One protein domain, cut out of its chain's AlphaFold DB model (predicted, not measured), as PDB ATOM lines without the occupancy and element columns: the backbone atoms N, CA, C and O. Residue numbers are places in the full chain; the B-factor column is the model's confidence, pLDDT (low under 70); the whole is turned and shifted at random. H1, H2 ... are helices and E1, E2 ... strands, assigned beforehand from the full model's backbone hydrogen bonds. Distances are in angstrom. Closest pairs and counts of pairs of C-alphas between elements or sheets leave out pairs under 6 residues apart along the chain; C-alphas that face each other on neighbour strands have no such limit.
ATOM      1  N   LEU A  52     -34.777 -21.143 -25.948       93.19
ATOM      2  CA  LEU A  52     -36.201 -21.365 -25.729       93.19
ATOM      3  C   LEU A  52     -36.787 -22.125 -26.932       93.19
ATOM      4  O   LEU A  52     -36.160 -22.172 -27.991       93.19
ATOM      5  N   PRO A  53     -37.962 -22.759 -26.789       95.56
ATOM      6  CA  PRO A  53     -38.636 -23.383 -27.923       95.56
ATOM      7  C   PRO A  53     -38.967 -22.368 -29.027       95.56
ATOM      8  O   PRO A  53     -39.391 -21.252 -28.727       95.56
ATOM      9  N   ASP A  54     -38.875 -22.780 -30.293       97.00
ATOM     10  CA  ASP A  54     -39.124 -21.903 -31.452       97.00
ATOM     11  C   ASP A  54     -40.513 -21.254 -31.426       97.00
ATOM     12  O   ASP A  54     -40.670 -20.085 -31.774       97.00
ATOM     13  N   TRP A  55     -41.531 -21.977 -30.944       96.75
ATOM     14  CA  TRP A  55     -42.881 -21.425 -30.810       96.75
ATOM     15  C   TRP A  55     -42.933 -20.249 -29.826       96.75
ATOM     16  O   TRP A  55     -43.728 -19.331 -30.016       96.75
ATOM     17  N   LEU A  56     -42.089 -20.259 -28.787       96.00
ATOM     18  CA  LEU A  56     -42.035 -19.187 -27.798       96.00
ATOM     19  C   LEU A  56     -41.319 -17.964 -28.377       96.00
ATOM     20  O   LEU A  56     -41.769 -16.844 -28.152       96.00
ATOM     21  N   HIS A  57     -40.271 -18.181 -29.178       95.19
ATOM     22  CA  HIS A  57     -39.619 -17.119 -29.943       95.19
ATOM     23  C   HIS A  57     -40.597 -16.450 -30.917       95.19
ATOM     24  O   HIS A  57     -40.795 -15.241 -30.843       95.19
ATOM     25  N   ALA A  58     -41.291 -17.229 -31.750       97.62
ATOM     26  CA  ALA A  58     -42.261 -16.694 -32.706       97.62
ATOM     27  C   ALA A  58     -43.415 -15.936 -32.020       97.62
ATOM     28  O   ALA A  58     -43.840 -14.876 -32.491       97.62
ATOM     29  N   ALA A  59     -43.910 -16.451 -30.887       97.94
ATOM     30  CA  ALA A  59     -44.942 -15.784 -30.098       97.94
ATOM     31  C   ALA A  59     -44.449 -14.461 -29.490       97.94
ATOM     32  O   ALA A  59     -45.187 -13.474 -29.490       97.94
ATOM     33  N   TRP A  60     -43.205 -14.421 -29.000       97.31
ATOM     34  CA  TRP A  60     -42.594 -13.199 -28.480       97.31
ATOM     35  C   TRP A  60     -42.394 -12.150 -29.580       97.31
ATOM     36  O   TRP A  60     -42.838 -11.017 -29.420       97.31
ATOM     37  N   GLU A  61     -41.845 -12.532 -30.734       97.25
ATOM     38  CA  GLU A  61     -41.683 -11.618 -31.873       97.25
ATOM     39  C   GLU A  61     -43.025 -11.035 -32.341       97.25
ATOM     40  O   GLU A  61     -43.118  -9.871 -32.737       97.25
ATOM     41  N   GLN A  62     -44.101 -11.829 -32.302       98.06
ATOM     42  CA  GLN A  62     -45.439 -11.321 -32.592       98.06
ATOM     43  C   GLN A  62     -45.885 -10.285 -31.552       98.06
ATOM     44  O   GLN A  62     -46.452  -9.259 -31.934       98.06
ATOM     45  N   ALA A  63     -45.618 -10.518 -30.264       98.00
ATOM     46  CA  ALA A  63     -45.914  -9.550 -29.212       98.00
ATOM     47  C   ALA A  63     -45.141  -8.236 -29.418       98.00
ATOM     48  O   ALA A  63     -45.739  -7.166 -29.312       98.00
ATOM     49  N   GLU A  64     -43.860  -8.303 -29.793       97.62
ATOM     50  CA  GLU A  64     -43.034  -7.132 -30.115       97.62
ATOM     51  C   GLU A  64     -43.589  -6.340 -31.302       97.62
ATOM     52  O   GLU A  64     -43.780  -5.127 -31.196       97.62
ATOM     53  N   ARG A  65     -43.930  -7.014 -32.409       98.25
ATOM     54  CA  ARG A  65     -44.521  -6.357 -33.589       98.25
ATOM     55  C   ARG A  65     -45.845  -5.666 -33.258       98.25
ATOM     56  O   ARG A  65     -46.050  -4.518 -33.651       98.25
ATOM     57  N   CYS A  66     -46.729  -6.340 -32.521       97.94
ATOM     58  CA  CYS A  66     -48.003  -5.765 -32.087       97.94
ATOM     59  C   CYS A  66     -47.794  -4.545 -31.184       97.94
ATOM     60  O   CYS A  66     -48.464  -3.530 -31.362       97.94
ATOM     61  N   ALA A  67     -46.864  -4.631 -30.232       97.25
ATOM     62  CA  ALA A  67     -46.569  -3.557 -29.295       97.25
ATOM     63  C   ALA A  67     -45.982  -2.328 -30.006       97.25
ATOM     64  O   ALA A  67     -46.443  -1.209 -29.771       97.25
ATOM     65  N   ALA A  68     -45.057  -2.542 -30.947       96.94
ATOM     66  CA  ALA A  68     -44.498  -1.490 -31.787       96.94
ATOM     67  C   ALA A  68     -45.574  -0.798 -32.638       96.94
ATOM     68  O   ALA A  68     -45.607   0.429 -32.701       96.94
ATOM     69  N   HIS A  69     -46.495  -1.568 -33.229       97.75
ATOM     70  CA  HIS A  69     -47.585  -1.031 -34.049       97.75
ATOM     71  C   HIS A  69     -48.482  -0.042 -33.290       97.75
ATOM     72  O   HIS A  69     -48.974   0.919 -33.876       97.75
ATOM     73  N   VAL A  70     -48.679  -0.253 -31.985       97.50
ATOM     74  CA  VAL A  70     -49.549   0.586 -31.142       97.50
ATOM     75  C   VAL A  70     -48.783   1.490 -30.169       97.50
ATOM     76  O   VAL A  70     -49.405   2.107 -29.304       97.50
ATOM     77  N   GLY A  71     -47.451   1.557 -30.271       94.88
ATOM     78  CA  GLY A  71     -46.601   2.392 -29.414       94.88
ATOM     79  C   GLY A  71     -46.620   2.009 -27.928       94.88
ATOM     80  O   GLY A  71     -46.639   2.889 -27.069       94.88
ATOM     81  N   LYS A  72     -46.664   0.710 -27.602       94.75
ATOM     82  CA  LYS A  72     -46.696   0.188 -26.220       94.75
ATOM     83  C   LYS A  72     -45.550  -0.797 -25.961       94.75
ATOM     84  O   LYS A  72     -44.839  -1.180 -26.883       94.75
ATOM     85  N   GLY A  73     -45.378  -1.205 -24.701       93.56
ATOM     86  CA  GLY A  73     -44.443  -2.270 -24.317       93.56
ATOM     87  C   GLY A  73     -45.019  -3.670 -24.587       93.56
ATOM     88  O   GLY A  73     -46.225  -3.868 -24.394       93.56
ATOM     89  N   PRO A  74     -44.201  -4.641 -25.031       96.75
ATOM     90  CA  PRO A  74     -44.661  -5.997 -25.306       96.75
ATOM     91  C   PRO A  74     -44.948  -6.781 -24.021       96.75
ATOM     92  O   PRO A  74     -44.187  -6.746 -23.052       96.75
ATOM     93  N   VAL A  75     -46.048  -7.534 -24.038       97.00
ATOM     94  CA  VAL A  75     -46.387  -8.542 -23.028       97.00
ATOM     95  C   VAL A  75     -46.937  -9.759 -23.759       97.00
ATOM     96  O   VAL A  75     -47.957  -9.663 -24.445       97.00
ATOM     97  N   LEU A  76     -46.280 -10.905 -23.605       97.88
ATOM     98  CA  LEU A  76     -46.797 -12.178 -24.093       97.88
ATOM     99  C   LEU A  76     -47.644 -12.818 -22.993       97.88
ATOM    100  O   LEU A  76     -47.198 -12.949 -21.855       97.88
ATOM    101  N   VAL A  77     -48.862 -13.236 -23.331       97.88
ATOM    102  CA  VAL A  77     -49.758 -13.929 -22.401       97.88
ATOM    103  C   VAL A  77     -49.960 -15.360 -22.876       97.88
ATOM    104  O   VAL A  77     -50.486 -15.584 -23.964       97.88
ATOM    105  N   LEU A  78     -49.564 -16.328 -22.051       97.44
ATOM    106  CA  LEU A  78     -49.865 -17.742 -22.268       97.44
ATOM    107  C   LEU A  78     -51.067 -18.131 -21.413       97.44
ATOM    108  O   LEU A  78     -51.059 -17.910 -20.204       97.44
ATOM    109  N   GLU A  79     -52.096 -18.717 -22.023       97.31
ATOM    110  CA  GLU A  79     -53.310 -19.143 -21.326       97.31
ATOM    111  C   GLU A  79     -53.438 -20.672 -21.332       97.31
ATOM    112  O   GLU A  79     -53.481 -21.306 -22.385       97.31
ATOM    113  N   ALA A  80     -53.527 -21.267 -20.143       96.62
ATOM    114  CA  ALA A  80     -53.767 -22.688 -19.948       96.62
ATOM    115  C   ALA A  80     -55.243 -22.930 -19.611       96.62
ATOM    116  O   ALA A  80     -55.752 -22.446 -18.593       96.62
ATOM    117  N   ARG A  81     -55.925 -23.713 -20.455       95.44
ATOM    118  CA  ARG A  81     -57.315 -24.120 -20.223       95.44
ATOM    119  C   ARG A  81     -57.403 -25.131 -19.087       95.44
ATOM    120  O   ARG A  81     -56.638 -26.092 -19.052       95.44
ATOM    121  N   ARG A  82     -58.375 -24.937 -18.196       94.06
ATOM    122  CA  ARG A  82     -58.697 -25.884 -17.123       94.06
ATOM    123  C   ARG A  82     -60.106 -26.433 -17.340       94.06
ATOM    124  O   ARG A  82     -61.051 -25.646 -17.320       94.06
ATOM    125  N   PRO A  83     -60.278 -27.749 -17.563       91.12
ATOM    126  CA  PRO A  83     -61.608 -28.336 -17.679       91.12
ATOM    127  C   PRO A  83     -62.462 -27.999 -16.452       91.12
ATOM    128  O   PRO A  83     -62.031 -28.215 -15.323       91.12
ATOM    129  N   GLY A  84     -63.654 -27.439 -16.677       91.00
ATOM    130  CA  GLY A  84     -64.599 -27.098 -15.607       91.00
ATOM    131  C   GLY A  84     -64.188 -25.930 -14.701       91.00
ATOM    132  O   GLY A  84     -64.809 -25.743 -13.660       91.00
ATOM    133  N   GLY A  85     -63.168 -25.146 -15.061       91.06
ATOM    134  CA  GLY A  85     -62.683 -24.041 -14.235       91.06
ATOM    135  C   GLY A  85     -62.213 -22.834 -15.039       91.06
ATOM    136  O   GLY A  85     -62.268 -22.808 -16.268       91.06
ATOM    137  N   GLN A  86     -61.739 -21.813 -14.326       93.69
ATOM    138  CA  GLN A  86     -61.154 -20.633 -14.950       93.69
ATOM    139  C   GLN A  86     -59.772 -20.960 -15.528       93.69
ATOM    140  O   GLN A  86     -58.971 -21.672 -14.914       93.69
ATOM    141  N   ASN A  87     -59.486 -20.418 -16.712       96.38
ATOM    142  CA  ASN A  87     -58.169 -20.526 -17.326       96.38
ATOM    143  C   ASN A  87     -57.112 -19.821 -16.465       96.38
ATOM    144  O   ASN A  87     -57.397 -18.819 -15.809       96.38
ATOM    145  N   ILE A  88     -55.876 -20.316 -16.511       96.75
ATOM    146  CA  ILE A  88     -54.727 -19.639 -15.899       96.75
ATOM    147  C   ILE A  88     -53.954 -18.890 -16.965       96.75
ATOM    148  O   ILE A  88     -53.694 -19.436 -18.033       96.75
ATOM    149  N   ARG A  89     -53.546 -17.660 -16.649       97.06
ATOM    150  CA  ARG A  89     -52.700 -16.836 -17.512       97.06
ATOM    151  C   ARG A  89     -51.324 -16.641 -16.900       97.06
ATOM    152  O   ARG A  89     -51.211 -16.329 -15.718       97.06
ATOM    153  N   PHE A  90     -50.307 -16.760 -17.739       96.44
ATOM    154  CA  PHE A  90     -48.925 -16.421 -17.433       96.44
ATOM    155  C   PHE A  90     -48.530 -15.221 -18.281       96.44
ATOM    156  O   PHE A  90     -48.655 -15.260 -19.505       96.44
ATOM    157  N   TYR A  91     -48.072 -14.163 -17.624       96.56
ATOM    158  CA  TYR A  91     -47.619 -12.941 -18.274       96.56
ATOM    159  C   TYR A  91     -46.098 -12.974 -18.364       96.56
ATOM    160  O   TYR A  91     -45.417 -13.157 -17.356       96.56
ATOM    161  N   ILE A  92     -45.581 -12.824 -19.576       95.56
ATOM    162  CA  ILE A  92     -44.160 -12.893 -19.893       95.56
ATOM    163  C   ILE A  92     -43.742 -11.530 -20.435       95.56
ATOM    164  O   ILE A  92     -44.386 -10.977 -21.328       95.56
ATOM    165  N   GLN A  93     -42.654 -11.006 -19.883       94.69
ATOM    166  CA  GLN A  93     -41.986  -9.791 -20.336       94.69
ATOM    167  C   GLN A  93     -40.491 -10.068 -20.469       94.69
ATOM    168  O   GLN A  93     -39.942 -10.889 -19.730       94.69
ATOM    169  N   GLU A  94     -39.825  -9.356 -21.374       92.62
ATOM    170  CA  GLU A  94     -38.367  -9.302 -21.373       92.62
ATOM    171  C   GLU A  94     -37.873  -8.618 -20.085       92.62
ATOM    172  O   GLU A  94     -38.498  -7.680 -19.585       92.62
ATOM    173  N   GLU A  95     -36.724  -9.056 -19.562       91.81
ATOM    174  CA  GLU A  95     -36.071  -8.467 -18.383       91.81
ATOM    175  C   GLU A  95     -35.942  -6.938 -18.493       91.81
ATOM    176  O   GLU A  95     -36.166  -6.227 -17.514       91.81
ATOM    177  N   SER A  96     -35.619  -6.421 -19.684       89.88
ATOM    178  CA  SER A  96     -35.436  -4.986 -19.911       89.88
ATOM    179  C   SER A  96     -36.735  -4.193 -19.686       89.88
ATOM    180  O   SER A  96     -36.725  -3.175 -18.991       89.88
ATOM    181  N   GLU A  97     -37.861  -4.695 -20.196       89.62
ATOM    182  CA  GLU A  97     -39.194  -4.111 -20.031       89.62
ATOM    183  C   GLU A  97     -39.700  -4.258 -18.598       89.62
ATOM    184  O   GLU A  97     -40.201  -3.299 -18.003       89.62
ATOM    185  N   TRP A  98     -39.494  -5.432 -18.000       89.44
ATOM    186  CA  TRP A  98     -39.840  -5.681 -16.604       89.44
ATOM    187  C   TRP A  98     -39.108  -4.707 -15.668       89.44
ATOM    188  O   TRP A  98     -39.714  -4.109 -14.776       89.44
ATOM    189  N   LEU A  99     -37.819  -4.457 -15.907       88.69
ATOM    190  CA  LEU A  99     -37.031  -3.507 -15.119       88.69
ATOM    191  C   LEU A  99     -37.512  -2.057 -15.256       88.69
ATOM    192  O   LEU A  99     -37.453  -1.316 -14.275       88.69
ATOM    193  N   LYS A 100     -38.008  -1.634 -16.426       86.56
ATOM    194  CA  LYS A 100     -38.578  -0.283 -16.603       86.56
ATOM    195  C   LYS A 100     -39.805  -0.059 -15.716       86.56
ATOM    196  O   LYS A 100     -40.008   1.058 -15.243       86.56
ATOM    197  N   GLY A 101     -40.607  -1.102 -15.497       78.00
ATOM    198  CA  GLY A 101     -41.764  -1.063 -14.601       78.00
ATOM    199  C   GLY A 101     -41.363  -1.035 -13.126       78.00
ATOM    200  O   GLY A 101     -41.789  -0.150 -12.391       78.00
ATOM    201  N   ASN A 102     -40.482  -1.950 -12.712       75.88
ATOM    202  CA  ASN A 102     -40.145  -2.132 -11.294       75.88
ATOM    203  C   ASN A 102     -39.183  -1.067 -10.732       75.88
ATOM    204  O   ASN A 102     -39.183  -0.822  -9.529       75.88
ATOM    205  N   ARG A 103     -38.391  -0.371 -11.563       63.81
ATOM    206  CA  ARG A 103     -37.574   0.763 -11.075       63.81
ATOM    207  C   ARG A 103     -38.420   1.953 -10.618       63.81
ATOM    208  O   ARG A 103     -38.055   2.617  -9.653       63.81
ATOM    209  N   LYS A 104     -39.568   2.196 -11.260       55.25
ATOM    210  CA  LYS A 104     -40.453   3.319 -10.909       55.25
ATOM    211  C   LYS A 104     -41.079   3.163  -9.518       55.25
ATOM    212  O   LYS A 104     -41.323   4.166  -8.852       55.25
ATOM    213  N   GLU A 105     -41.303   1.935  -9.050       52.94
ATOM    214  CA  GLU A 105     -41.791   1.654  -7.687       52.94
ATOM    215  C   GLU A 105     -40.717   1.905  -6.612       52.94
ATOM    216  O   GLU A 105     -41.021   2.435  -5.541       52.94
ATOM    217  N   ALA A 106     -39.444   1.619  -6.904       51.44
ATOM    218  CA  ALA A 106     -38.337   1.909  -5.987       51.44
ATOM    219  C   ALA A 106     -38.081   3.425  -5.824       51.44
ATOM    220  O   ALA A 106     -37.805   3.913  -4.730       51.44
ATOM    221  N   GLU A 107     -38.231   4.204  -6.897       51.62
ATOM    222  CA  GLU A 107     -38.040   5.663  -6.852       51.62
ATOM    223  C   GLU A 107     -39.233   6.390  -6.198       51.62
ATOM    224  O   GLU A 107     -39.050   7.342  -5.436       51.62
TER     225      GLU A 107
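This is residues 52 to 107 of the 129 residues of an uncharacterized protein of marine sediment metagenome (UniProt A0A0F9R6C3). A two-strand hairpin, E1 and E2, runs between helix H1, which crosses over E1 with its residues 56 to 64, and helix H2, which extends from the hairpin's end away from its turn. H2's residues 101 to 107 stick out free, and the turn at Gly 84 and the tip of H2 make the two far ends. The printed part has 56 residues, with two named helices and two named strands in the order H1 E1 E2 H2; the sheet order is E1 - E2, antiparallel, and the class is mixed, helices and strands. The whole is loose, with a radius of gyration of the C-alphas of 13.8 A, and elongated, spanning 43 by 26 by 24 A.

Start with H1, residues 54 to 69, and compare it with E1, residues 76 to 80: their closest C-alphas, those of Ala 63 and Leu 76, are 5.8 A apart. Next find E2, residues 88 to 92, which forms a hairpin with E1, antiparallel at 158 degrees between their directions. Look for N 78 and O 90 at 2.9 A, and N 90 and O 78 at 2.8 A, within hydrogen-bond range. H2, residues 95 to 107, follows E2 by a tight link. H1 is apart from E2 and from H2, and E1 is apart from H2. Every O i to N i+4 pair is within hydrogen-bond range in H1; in H2, 6 of 9 are.

Find C-alpha 54 at (-39.124, -21.903, -31.452); from there H1 runs 22.7 A to C-alpha 69. E1 begins at C-alpha 76, (-46.797, -12.178, -24.093), and covers 13.3 A; E2 covers 13.2 A. H2 runs 18.3 A from C-alpha 95 to C-alpha 107 at (-38.040, 5.663, -6.852).

The two C-alphas farthest apart, Gly 84 and Glu 107, are 43.1 A apart. The printed part has no cut and no long link. Mean pLDDT of the printed part is 91.0; look for values under 70 at residues 103 to 107.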